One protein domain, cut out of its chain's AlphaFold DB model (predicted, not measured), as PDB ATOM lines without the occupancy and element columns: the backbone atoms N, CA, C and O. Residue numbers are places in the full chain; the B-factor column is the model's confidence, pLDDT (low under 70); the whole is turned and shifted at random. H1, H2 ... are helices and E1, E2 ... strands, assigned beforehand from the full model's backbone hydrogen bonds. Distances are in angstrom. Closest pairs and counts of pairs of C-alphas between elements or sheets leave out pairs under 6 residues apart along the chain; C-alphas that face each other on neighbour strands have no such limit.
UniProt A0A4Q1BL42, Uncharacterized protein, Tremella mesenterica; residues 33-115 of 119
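Overview. This is residues 33 to 115 of the 119 residues of an uncharacterized protein of Tremella mesenterica (UniProt A0A4Q1BL42). A long hairpin of two strands, E2 and E3, is covered on one face by the long helix H1, which runs along it, while the opposite face is bare of named helices. Along the other side of E3, the small strands E1 and E5 add to one end and E4 to the other, with the short helix H2 on the same face as H1; the hairpin's loop, residues 71 to 84, reaches far out at one end. The printed part has 83 residues, of which 49 are in two named helices and five named strands, following one another along the chain as E1, H1, E2, E3, E4, H2 and E5; the class is mixed, helices and strands, and the strands form one branched sheet with the antiparallel neighbour pairs E1 and E3, E1 and E5, E2 and E3, and E3 and E4. It is only just compact, close to loose, with a radius of gyration of the C-alphas of 13.7 A, and its outline is a rod spanning 49 by 19 by 16 A.

Along the chain. E1 is residues 34 to 37, beginning at C-alpha 34, (24.795, -0.749, -35.070). H1 is residues 44 to 59, 22.2 A long. E2 is residues 64 to 70, 20.4 A, and E3 residues 85 to 93, 26.2 A, with C-alpha 93 at (41.801, -2.445, -39.986). E4 is residues 99 to 101, 6.6 A, H2 residues 103 to 109, 10.1 A, and E5 residues 113 to 115, ending at C-alpha 115, (17.706, -3.407, -35.451).

Arrangement. E3 has three neighbours: E1, beside residues 85 to 88, and E4, beside residues 91 to 93, lie on one side of it, and E2, beside residues 87 to 93, on the other side. E2, E3 and E4 form a meander, each strand the antiparallel neighbour of the one before. Within hydrogen-bond range are N 93 and O 64, 2.9 A, between E2 and E3; N 92 and O 100, 2.8 A, between E3 and E4; N 36 and O 86, 2.9 A, between E1 and E3; and N 37 and O 113, 2.7 A, between E1 and E5. H1 is on the sheet at a height of 9.4 A, over E2 and E3, along the strands at 9 degrees to E2 on the local plane. H2 is on the same face, over none of the strands, its height of 4.1 A only just above the sheet's level. H1, with residues 51 to 55 alone, touches H2; their closest C-alphas, of Cys 55 and Val 106, are 6.4 A apart. Their steep tilt of 69.7 degrees, opposite ways, is only just short of about perpendicular. In H1 and H2 every O i to N i+4 pair is within hydrogen-bond range.

Size, cuts and confidence. The two C-alphas farthest apart, of Gly 78 and Thr 96, are 48.8 A apart. The printed part has no cut, and the link from E2 to E3, 14 residues, is long. The sheet is only just strongly twisted, with C-alphas up to 4.2 A off its best plane. The mean pLDDT of the printed part is 71.8; residues 40 to 42 and 60 to 86 are under 70.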
ATOM      1  N   LYS A  33      28.133   2.401 -35.831       76.00
ATOM      2  CA  LYS A  33      27.227   2.135 -34.716       76.00
ATOM      3  C   LYS A  33      26.025   1.357 -35.216       76.00
ATOM      4  O   LYS A  33      25.181   1.907 -35.917       76.00
ATOM      5  N   THR A  34      25.913   0.125 -34.746       74.38
ATOM      6  CA  THR A  34      24.795  -0.749 -35.070       74.38
ATOM      7  C   THR A  34      24.009  -1.049 -33.802       74.38
ATOM      8  O   THR A  34      24.578  -1.339 -32.744       74.38
ATOM      9  N   VAL A  35      22.683  -0.929 -33.886       78.69
ATOM     10  CA  VAL A  35      21.790  -1.339 -32.803       78.69
ATOM     11  C   VAL A  35      21.479  -2.814 -32.992       78.69
ATOM     12  O   VAL A  35      21.009  -3.229 -34.048       78.69
ATOM     13  N   ILE A  36      21.748  -3.612 -31.967       77.56
ATOM     14  CA  ILE A  36      21.453  -5.043 -31.959       77.56
ATOM     15  C   ILE A  36      20.400  -5.338 -30.902       77.56
ATOM     16  O   ILE A  36      20.412  -4.746 -29.825       77.56
ATOM     17  N   GLN A  37      19.497  -6.256 -31.208       79.06
ATOM     18  CA  GLN A  37      18.527  -6.834 -30.304       79.06
ATOM     19  C   GLN A  37      19.019  -8.194 -29.828       79.06
ATOM     20  O   GLN A  37      19.269  -9.095 -30.626       79.06
ATOM     21  N   PHE A  38      19.147  -8.352 -28.519       73.00
ATOM     22  CA  PHE A  38      19.706  -9.570 -27.947       73.00
ATOM     23  C   PHE A  38      18.651 -10.671 -27.740       73.00
ATOM     24  O   PHE A  38      17.452 -10.379 -27.636       73.00
ATOM     25  N   PRO A  39      19.073 -11.946 -27.634       73.06
ATOM     26  CA  PRO A  39      18.164 -13.051 -27.347       73.06
ATOM     27  C   PRO A  39      17.443 -12.844 -26.011       73.06
ATOM     28  O   PRO A  39      18.089 -12.628 -24.992       73.06
ATOM     29  N   ALA A  40      16.115 -12.987 -25.970       69.62
ATOM     30  CA  ALA A  40      15.283 -12.667 -24.795       69.62
ATOM     31  C   ALA A  40      15.659 -13.395 -23.481       69.62
ATOM     32  O   ALA A  40      15.185 -13.021 -22.409       69.62
ATOM     33  N   HIS A  41      16.487 -14.438 -23.560       68.50
ATOM     34  CA  HIS A  41      16.958 -15.241 -22.431       68.50
ATOM     35  C   HIS A  41      18.450 -15.048 -22.106       68.50
ATOM     36  O   HIS A  41      18.955 -15.711 -21.202       68.50
ATOM     37  N   ALA A  42      19.165 -14.191 -22.838       69.19
ATOM     38  CA  ALA A  42      20.587 -13.949 -22.626       69.19
ATOM     39  C   ALA A  42      20.823 -13.015 -21.428       69.19
ATOM     40  O   ALA A  42      20.125 -12.013 -21.257       69.19
ATOM     41  N   ASP A  43      21.836 -13.329 -20.616       77.25
ATOM     42  CA  ASP A  43      22.348 -12.398 -19.610       77.25
ATOM     43  C   ASP A  43      23.133 -11.272 -20.312       77.25
ATOM     44  O   ASP A  43      24.064 -11.576 -21.063       77.25
ATOM     45  N   PRO A  44      22.797  -9.985 -20.098       73.38
ATOM     46  CA  PRO A  44      23.425  -8.882 -20.825       73.38
ATOM     47  C   PRO A  44      24.937  -8.763 -20.606       73.38
ATOM     48  O   PRO A  44      25.657  -8.430 -21.541       73.38
ATOM     49  N   ILE A  45      25.423  -9.047 -19.393       76.81
ATOM     50  CA  ILE A  45      26.849  -8.926 -19.051       76.81
ATOM     51  C   ILE A  45      27.633 -10.067 -19.702       76.81
ATOM     52  O   ILE A  45      28.704  -9.852 -20.269       76.81
ATOM     53  N   ALA A  46      27.095 -11.287 -19.645       81.75
ATOM     54  CA  ALA A  46      27.675 -12.435 -20.325       81.75
ATOM     55  C   ALA A  46      27.701 -12.218 -21.843       81.75
ATOM     56  O   ALA A  46      28.731 -12.449 -22.468       81.75
ATOM     57  N   PHE A  47      26.604 -11.719 -22.414       79.81
ATOM     58  CA  PHE A  47      26.503 -11.416 -23.838       79.81
ATOM     59  C   PHE A  47      27.508 -10.335 -24.266       79.81
ATOM     60  O   PHE A  47      28.211 -10.523 -25.256       79.81
ATOM     61  N   GLU A  48      27.638  -9.241 -23.503       80.12
ATOM     62  CA  GLU A  48      28.647  -8.199 -23.744       80.12
ATOM     63  C   GLU A  48      30.057  -8.778 -23.772       80.12
ATOM     64  O   GLU A  48      30.831  -8.520 -24.697       80.12
ATOM     65  N   LYS A  49      30.385  -9.593 -22.769       84.00
ATOM     66  CA  LYS A  49      31.695 -10.222 -22.687       84.00
ATOM     67  C   LYS A  49      31.959 -11.111 -23.904       84.00
ATOM     68  O   LYS A  49      33.040 -11.024 -24.481       84.00
ATOM     69  N   THR A  50      30.996 -11.943 -24.300       87.12
ATOM     70  CA  THR A  50      31.148 -12.827 -25.463       87.12
ATOM     71  C   THR A  50      31.284 -12.031 -26.761       87.12
ATOM     72  O   THR A  50      32.159 -12.344 -27.560       87.12
ATOM     73  N   PHE A  51      30.513 -10.953 -26.935       85.44
ATOM     74  CA  PHE A  51      30.647 -10.046 -28.078       85.44
ATOM     75  C   PHE A  51      32.064  -9.476 -28.199       85.44
ATOM     76  O   PHE A  51      32.653  -9.496 -29.279       85.44
ATOM     77  N   ILE A  52      32.640  -9.001 -27.091       84.62
ATOM     78  CA  ILE A  52      34.014  -8.480 -27.074       84.62
ATOM     79  C   ILE A  52      35.021  -9.593 -27.397       84.62
ATOM     80  O   ILE A  52      35.926  -9.380 -28.203       84.62
ATOM     81  N   ASP A  53      34.871 -10.773 -26.792       87.50
ATOM     82  CA  ASP A  53      35.790 -11.898 -26.990       87.50
ATOM     83  C   ASP A  53      35.805 -12.381 -28.455       87.50
ATOM     84  O   ASP A  53      36.886 -12.583 -29.020       87.50
ATOM     85  N   ASP A  54      34.634 -12.517 -29.086       87.88
ATOM     86  CA  ASP A  54      34.510 -12.939 -30.487       87.88
ATOM     87  C   ASP A  54      34.987 -11.850 -31.454       87.88
ATOM     88  O   ASP A  54      35.741 -12.142 -32.383       87.88
ATOM     89  N   CYS A  55      34.692 -10.579 -31.165       85.56
ATOM     90  CA  CYS A  55      35.244  -9.448 -31.908       85.56
ATOM     91  C   CYS A  55      36.785  -9.443 -31.888       85.56
ATOM     92  O   CYS A  55      37.433  -9.320 -32.929       85.56
ATOM     93  N   ILE A  56      37.402  -9.649 -30.717       84.31
ATOM     94  CA  ILE A  56      38.865  -9.760 -30.585       84.31
ATOM     95  C   ILE A  56      39.394 -10.981 -31.346       84.31
ATOM     96  O   ILE A  56      40.466 -10.918 -31.954       84.31
ATOM     97  N   LYS A  57      38.694 -12.117 -31.284       86.44
ATOM     98  CA  LYS A  57      39.089 -13.353 -31.971       86.44
ATOM     99  C   LYS A  57      39.117 -13.162 -33.486       86.44
ATOM    100  O   LYS A  57      40.095 -13.580 -34.105       86.44
ATOM    101  N   GLU A  58      38.102 -12.522 -34.058       81.75
ATOM    102  CA  GLU A  58      38.051 -12.214 -35.489       81.75
ATOM    103  C   GLU A  58      39.101 -11.162 -35.885       81.75
ATOM    104  O   GLU A  58      39.833 -11.339 -36.860       81.75
ATOM    105  N   ALA A  59      39.267 -10.112 -35.078       79.81
ATOM    106  CA  ALA A  59      40.194  -9.020 -35.370       79.81
ATOM    107  C   ALA A  59      41.687  -9.392 -35.237       79.81
ATOM    108  O   ALA A  59      42.546  -8.772 -35.864       79.81
ATOM    109  N   LYS A  60      42.038 -10.426 -34.458       67.56
ATOM    110  CA  LYS A  60      43.431 -10.892 -34.266       67.56
ATOM    111  C   LYS A  60      44.142 -11.346 -35.551       67.56
ATOM    112  O   LYS A  60      45.358 -11.525 -35.526       67.56
ATOM    113  N   ALA A  61      43.429 -11.509 -36.665       62.31
ATOM    114  CA  ALA A  61      44.025 -11.759 -37.978       62.31
ATOM    115  C   ALA A  61      44.637 -10.499 -38.646       62.31
ATOM    116  O   ALA A  61      45.187 -10.600 -39.749       62.31
ATOM    117  N   SER A  62      44.579  -9.331 -37.998       61.59
ATOM    118  CA  SER A  62      44.758  -8.027 -38.654       61.59
ATOM    119  C   SER A  62      45.933  -7.186 -38.151       61.59
ATOM    120  O   SER A  62      46.664  -7.575 -37.242       61.59
ATOM    121  N   GLN A  63      46.160  -6.040 -38.806       63.75
ATOM    122  CA  GLN A  63      47.224  -5.091 -38.451       63.75
ATOM    123  C   GLN A  63      46.839  -4.165 -37.294       63.75
ATOM    124  O   GLN A  63      47.726  -3.787 -36.534       63.75
ATOM    125  N   ASP A  64      45.554  -3.824 -37.168       69.88
ATOM    126  CA  ASP A  64      45.011  -3.022 -36.070       69.88
ATOM    127  C   ASP A  64      43.501  -3.271 -35.909       69.88
ATOM    128  O   ASP A  64      42.852  -3.740 -36.848       69.88
ATOM    129  N   TYR A  65      42.929  -2.971 -34.742       63.94
ATOM    130  CA  TYR A  65      41.497  -3.137 -34.479       63.94
ATOM    131  C   TYR A  65      40.966  -2.133 -33.457       63.94
ATOM    132  O   TYR A  65      41.688  -1.678 -32.571       63.94
ATOM    133  N   TYR A  66      39.677  -1.803 -33.558       66.31
ATOM    134  CA  TYR A  66      39.017  -0.894 -32.626       66.31
ATOM    135  C   TYR A  66      37.640  -1.426 -32.227       66.31
ATOM    136  O   TYR A  66      36.844  -1.842 -33.070       66.31
ATOM    137  N   ILE A  67      37.376  -1.433 -30.921       63.72
ATOM    138  CA  ILE A  67      36.187  -2.048 -30.325       63.72
ATOM    139  C   ILE A  67      35.587  -1.051 -29.345       63.72
ATOM    140  O   ILE A  67      36.260  -0.629 -28.403       63.72
ATOM    141  N   GLU A  68      34.318  -0.706 -29.535       63.44
ATOM    142  CA  GLU A  68      33.521  -0.046 -28.506       63.44
ATOM    143  C   GLU A  68      32.181  -0.765 -28.392       63.44
ATOM    144  O   GLU A  68      31.448  -0.968 -29.363       63.44
ATOM    145  N   SER A  69      31.837  -1.119 -27.164       53.03
ATOM    146  CA  SER A  69      30.529  -1.645 -26.819       53.03
ATOM    147  C   SER A  69      29.910  -0.696 -25.801       53.03
ATOM    148  O   SER A  69      30.392  -0.578 -24.673       53.03
ATOM    149  N   LYS A  70      28.869   0.039 -26.208       58.50
ATOM    150  CA  LYS A  70      28.183   0.990 -25.333       58.50
ATOM    151  C   LYS A  70      26.728   0.581 -25.170       58.50
ATOM    152  O   LYS A  70      25.868   0.836 -26.010       58.50
ATOM    153  N   TRP A  71      26.472  -0.063 -24.043       57.31
ATOM    154  CA  TRP A  71      25.196  -0.687 -23.729       57.31
ATOM    155  C   TRP A  71      24.226   0.352 -23.174       57.31
ATOM    156  O   TRP A  71      24.485   0.986 -22.149       57.31
ATOM    157  N   TYR A  72      23.101   0.535 -23.863       51.28
ATOM    158  CA  TYR A  72      22.038   1.441 -23.448       51.28
ATOM    159  C   TYR A  72      20.834   0.632 -22.977       51.28
ATOM    160  O   TYR A  72      20.173  -0.050 -23.751       51.28
ATOM    161  N   TRP A  73      20.521   0.737 -21.689       49.62
ATOM    162  CA  TRP A  73      19.314   0.162 -21.109       49.62
ATOM    163  C   TRP A  73      18.109   0.995 -21.561       49.62
ATOM    164  O   TRP A  73      17.931   2.116 -21.081       49.62
ATOM    165  N   GLN A  74      17.277   0.489 -22.477       41.75
ATOM    166  CA  GLN A  74      16.014   1.154 -22.810       41.75
ATOM    167  C   GLN A  74      14.857   0.691 -21.915       41.75
ATOM    168  O   GLN A  74      14.712  -0.473 -21.538       41.75
ATOM    169  N   LYS A  75      14.001   1.655 -21.566       36.03
ATOM    170  CA  LYS A  75      12.729   1.420 -20.883       36.03
ATOM    171  C   LYS A  75      11.719   0.963 -21.935       36.03
ATOM    172  O   LYS A  75      11.495   1.676 -22.907       36.03
ATOM    173  N   GLY A  76      11.116  -0.207 -21.756       41.06
ATOM    174  CA  GLY A  76      10.132  -0.739 -22.694       41.06
ATOM    175  C   GLY A  76       8.773  -0.049 -22.591       41.06
ATOM    176  O   GLY A  76       8.466   0.633 -21.604       41.06
ATOM    177  N   ALA A  77       7.924  -0.267 -23.598       37.00
ATOM    178  CA  ALA A  77       6.534   0.181 -23.578       37.00
ATOM    179  C   ALA A  77       5.772  -0.456 -22.395       37.00
ATOM    180  O   ALA A  77       5.875  -1.656 -22.137       37.00
ATOM    181  N   GLY A  78       5.012   0.354 -21.648       50.84
ATOM    182  CA  GLY A  78       4.236  -0.104 -20.485       50.84
ATOM    183  C   GLY A  78       4.988  -0.118 -19.146       50.84
ATOM    184  O   GLY A  78       4.547  -0.774 -18.206       50.84
ATOM    185  N   GLY A  79       6.124   0.581 -19.032       42.84
ATOM    186  CA  GLY A  79       6.839   0.746 -17.757       42.84
ATOM    187  C   GLY A  79       7.655  -0.474 -17.313       42.84
ATOM    188  O   GLY A  79       8.250  -0.445 -16.237       42.84
ATOM    189  N   LYS A  80       7.726  -1.520 -18.142       42.09
ATOM    190  CA  LYS A  80       8.640  -2.651 -17.959       42.09
ATOM    191  C   LYS A  80       9.980  -2.302 -18.600       42.09
ATOM    192  O   LYS A  80      10.022  -1.934 -19.768       42.09
ATOM    193  N   ASN A  81      11.075  -2.394 -17.848       45.56
ATOM    194  CA  ASN A  81      12.420  -2.249 -18.407       45.56
ATOM    195  C   ASN A  81      12.642  -3.399 -19.399       45.56
ATOM    196  O   ASN A  81      12.817  -4.542 -18.984       45.56
ATOM    197  N   LEU A  82      12.578  -3.108 -20.699       48.97
ATOM    198  CA  LEU A  82      12.900  -4.063 -21.747       48.97
ATOM    199  C   LEU A  82      14.356  -3.835 -22.101       48.97
ATOM    200  O   LEU A  82      14.713  -3.160 -23.059       48.97
ATOM    201  N   LEU A  83      15.187  -4.442 -21.271       55.06
ATOM    202  CA  LEU A  83      16.445  -5.021 -21.683       55.06
ATOM    203  C   LEU A  83      16.187  -5.762 -23.016       55.06
ATOM    204  O   LEU A  83      15.742  -6.903 -22.991       55.06
ATOM    205  N   THR A  84      16.372  -5.111 -24.167       58.16
ATOM    206  CA  THR A  84      16.224  -5.762 -25.485       58.16
ATOM    207  C   THR A  84      17.231  -5.297 -26.523       58.16
ATOM    208  O   THR A  84      17.397  -6.013 -27.496       58.16
ATOM    209  N   GLN A  85      17.923  -4.164 -26.346       67.69
ATOM    210  CA  GLN A  85      18.811  -3.614 -27.377       67.69
ATOM    211  C   GLN A  85      20.131  -3.070 -26.816       67.69
ATOM    212  O   GLN A  85      20.202  -2.682 -25.650       67.69
ATOM    213  N   ALA A  86      21.168  -3.023 -27.653       69.94
ATOM    214  CA  ALA A  86      22.477  -2.445 -27.356       69.94
ATOM    215  C   ALA A  86      23.068  -1.764 -28.596       69.94
ATOM    216  O   ALA A  86      22.771  -2.171 -29.716       69.94
ATOM    217  N   THR A  87      23.907  -0.738 -28.411       72.12
ATOM    218  CA  THR A  87      24.706  -0.170 -29.505       72.12
ATOM    219  C   THR A  87      26.103  -0.766 -29.454       72.12
ATOM    220  O   THR A  87      26.848  -0.559 -28.492       72.12
ATOM    221  N   CYS A  88      26.470  -1.483 -30.504       72.62
ATOM    222  CA  CYS A  88      27.747  -2.168 -30.609       72.62
ATOM    223  C   CYS A  88      28.439  -1.746 -31.901       72.62
ATOM    224  O   CYS A  88      27.774  -1.521 -32.914       72.62
ATOM    225  N   TYR A  89      29.767  -1.654 -31.875       79.75
ATOM    226  CA  TYR A  89      30.545  -1.724 -33.100       79.75
ATOM    227  C   TYR A  89      31.864  -2.463 -32.889       79.75
ATOM    228  O   TYR A  89      32.599  -2.243 -31.925       79.75
ATOM    229  N   CYS A  90      32.145  -3.359 -33.823       82.62
ATOM    230  CA  CYS A  90      33.381  -4.109 -33.932       82.62
ATOM    231  C   CYS A  90      33.958  -3.824 -35.316       82.62
ATOM    232  O   CYS A  90      33.331  -4.166 -36.322       82.62
ATOM    233  N   ILE A  91      35.116  -3.166 -35.379       80.00
ATOM    234  CA  ILE A  91      35.751  -2.807 -36.650       80.00
ATOM    235  C   ILE A  91      37.216  -3.211 -36.681       80.00
ATOM    236  O   ILE A  91      37.933  -3.215 -35.676       80.00
ATOM    237  N   ASN A  92      37.658  -3.530 -37.883       83.00
ATOM    238  CA  ASN A  92      38.920  -4.183 -38.134       83.00
ATOM    239  C   ASN A  92      39.698  -3.445 -39.228       83.00
ATOM    240  O   ASN A  92      39.153  -3.180 -40.295       83.00
ATOM    241  N   PHE A  93      40.967  -3.109 -38.986       77.81
ATOM    242  CA  PHE A  93      41.801  -2.445 -39.986       77.81
ATOM    243  C   PHE A  93      42.628  -3.470 -40.761       77.81
ATOM    244  O   PHE A  93      43.569  -4.095 -40.252       77.81
ATOM    245  N   LEU A  94      42.274  -3.644 -42.032       78.06
ATOM    246  CA  LEU A  94      42.930  -4.587 -42.924       78.06
ATOM    247  C   LEU A  94      44.265  -4.030 -43.434       78.06
ATOM    248  O   LEU A  94      44.436  -2.827 -43.623       78.06
ATOM    249  N   LYS A  95      45.188  -4.930 -43.800       72.94
ATOM    250  CA  LYS A  95      46.475  -4.567 -44.434       72.94
ATOM    251  C   LYS A  95      46.323  -3.780 -45.740       72.94
ATOM    252  O   LYS A  95      47.271  -3.151 -46.196       72.94
ATOM    253  N   THR A  96      45.146  -3.855 -46.356       74.56
ATOM    254  CA  THR A  96      44.768  -3.116 -47.565       74.56
ATOM    255  C   THR A  96      44.509  -1.630 -47.301       74.56
ATOM    256  O   THR A  96      44.334  -0.880 -48.257       74.56
ATOM    257  N   GLY A  97      44.487  -1.194 -46.036       71.62
ATOM    258  CA  GLY A  97      44.161   0.177 -45.648       71.62
ATOM    259  C   GLY A  97      42.658   0.454 -45.550       71.62
ATOM    260  O   GLY A  97      42.255   1.614 -45.511       71.62
ATOM    261  N   VAL A  98      41.835  -0.598 -45.540       79.88
ATOM    262  CA  VAL A  98      40.369  -0.531 -45.489       79.88
ATOM    263  C   VAL A  98      39.880  -0.988 -44.117       79.88
ATOM    264  O   VAL A  98      40.444  -1.915 -43.534       79.88
ATOM    265  N   TRP A  99      38.821  -0.347 -43.627       77.31
ATOM    266  CA  TRP A  99      38.096  -0.791 -42.442       77.31
ATOM    267  C   TRP A  99      37.025  -1.800 -42.815       77.31
ATOM    268  O   TRP A  99      36.222  -1.554 -43.712       77.31
ATOM    269  N   ASP A 100      37.026  -2.908 -42.098       82.38
ATOM    270  CA  ASP A 100      36.050  -3.976 -42.197       82.38
ATOM    271  C   ASP A 100      35.144  -3.952 -40.965       82.38
ATOM    272  O   ASP A 100      35.617  -3.760 -39.840       82.38
ATOM    273  N   GLU A 101      33.839  -4.091 -41.175       84.00
ATOM    274  CA  GLU A 101      32.844  -4.062 -40.106       84.00
ATOM    275  C   GLU A 101      32.452  -5.487 -39.724       84.00
ATOM    276  O   GLU A 101      31.782  -6.195 -40.473       84.00
ATOM    277  N   LEU A 102      32.834  -5.892 -38.517       84.94
ATOM    278  CA  LEU A 102      32.613  -7.242 -37.999       84.94
ATOM    279  C   LEU A 102      31.349  -7.340 -37.134       84.94
ATOM    280  O   LEU A 102      30.913  -8.437 -36.790       84.94
ATOM    281  N   THR A 103      30.731  -6.204 -36.787       84.19
ATOM    282  CA  THR A 103      29.560  -6.137 -35.896       84.19
ATOM    283  C   THR A 103      28.440  -7.082 -36.325       84.19
ATOM    284  O   THR A 103      27.850  -7.753 -35.481       84.19
ATOM    285  N   TYR A 104      28.166  -7.159 -37.630       83.12
ATOM    286  CA  TYR A 104      27.117  -8.010 -38.194       83.12
ATOM    287  C   TYR A 104      27.422  -9.503 -38.047       83.12
ATOM    288  O   TYR A 104      26.528 -10.268 -37.687       83.12
ATOM    289  N   SER A 105      28.673  -9.902 -38.302       85.88
ATOM    290  CA  SER A 105      29.134 -11.291 -38.168       85.88
ATOM    291  C   SER A 105      29.017 -11.747 -36.715       85.88
ATOM    292  O   SER A 105      28.270 -12.674 -36.406       85.88
ATOM    293  N   VAL A 106      29.643 -10.992 -35.805       86.31
ATOM    294  CA  VAL A 106      29.671 -11.304 -34.371       86.31
ATOM    295  C   VAL A 106      28.263 -11.308 -33.769       86.31
ATOM    296  O   VAL A 106      27.919 -12.197 -32.996       86.31
ATOM    297  N   ALA A 107      27.403 -10.345 -34.123       83.94
ATOM    298  CA  ALA A 107      26.024 -10.330 -33.632       83.94
ATOM    299  C   ALA A 107      25.214 -11.543 -34.125       83.94
ATOM    300  O   ALA A 107      24.462 -12.128 -33.342       83.94
ATOM    301  N   GLY A 108      25.391 -11.939 -35.392       83.00
ATOM    302  CA  GLY A 108      24.740 -13.111 -35.975       83.00
ATOM    303  C   GLY A 108      25.152 -14.418 -35.295       83.00
ATOM    304  O   GLY A 108      24.282 -15.215 -34.937       83.00
ATOM    305  N   ASP A 109      26.448 -14.599 -35.033       86.75
ATOM    306  CA  ASP A 109      26.987 -15.773 -34.332       86.75
ATOM    307  C   ASP A 109      26.449 -15.902 -32.899       86.75
ATOM    308  O   ASP A 109      26.228 -17.007 -32.397       86.75
ATOM    309  N   LEU A 110      26.151 -14.770 -32.257       82.94
ATOM    310  CA  LEU A 110      25.552 -14.716 -30.921       82.94
ATOM    311  C   LEU A 110      24.020 -14.810 -30.920       82.94
ATOM    312  O   LEU A 110      23.394 -14.742 -29.857       82.94
ATOM    313  N   GLY A 111      23.396 -14.959 -32.090       82.44
ATOM    314  CA  GLY A 111      21.943 -15.025 -32.232       82.44
ATOM    315  C   GLY A 111      21.228 -13.707 -31.922       82.44
ATOM    316  O   GLY A 111      20.034 -13.720 -31.618       82.44
ATOM    317  N   ALA A 112      21.936 -12.576 -31.973       83.00
ATOM    318  CA  ALA A 112      21.332 -11.256 -31.880       83.00
ATOM    319  C   ALA A 112      20.794 -10.812 -33.246       83.00
ATOM    320  O   ALA A 112      21.389 -11.059 -34.293       83.00
ATOM    321  N   ALA A 113      19.649 -10.136 -33.233       81.38
ATOM    322  CA  ALA A 113      19.056  -9.549 -34.425       81.38
ATOM    323  C   ALA A 113      19.571  -8.120 -34.613       81.38
ATOM    324  O   ALA A 113      19.712  -7.382 -33.646       81.38
ATOM    325  N   ILE A 114      19.819  -7.692 -35.845       79.25
ATOM    326  CA  ILE A 114      20.130  -6.287 -36.110       79.25
ATOM    327  C   ILE A 114      18.828  -5.488 -36.138       79.25
ATOM    328  O   ILE A 114      17.875  -5.870 -36.815       79.25
ATOM    329  N   VAL A 115      18.801  -4.373 -35.415       74.38
ATOM    330  CA  VAL A 115      17.706  -3.407 -35.451       74.38
ATOM    331  C   VAL A 115      18.098  -2.333 -36.450       74.38
ATOM    332  O   VAL A 115      18.943  -1.482 -36.170       74.38
TER     333      VAL A 115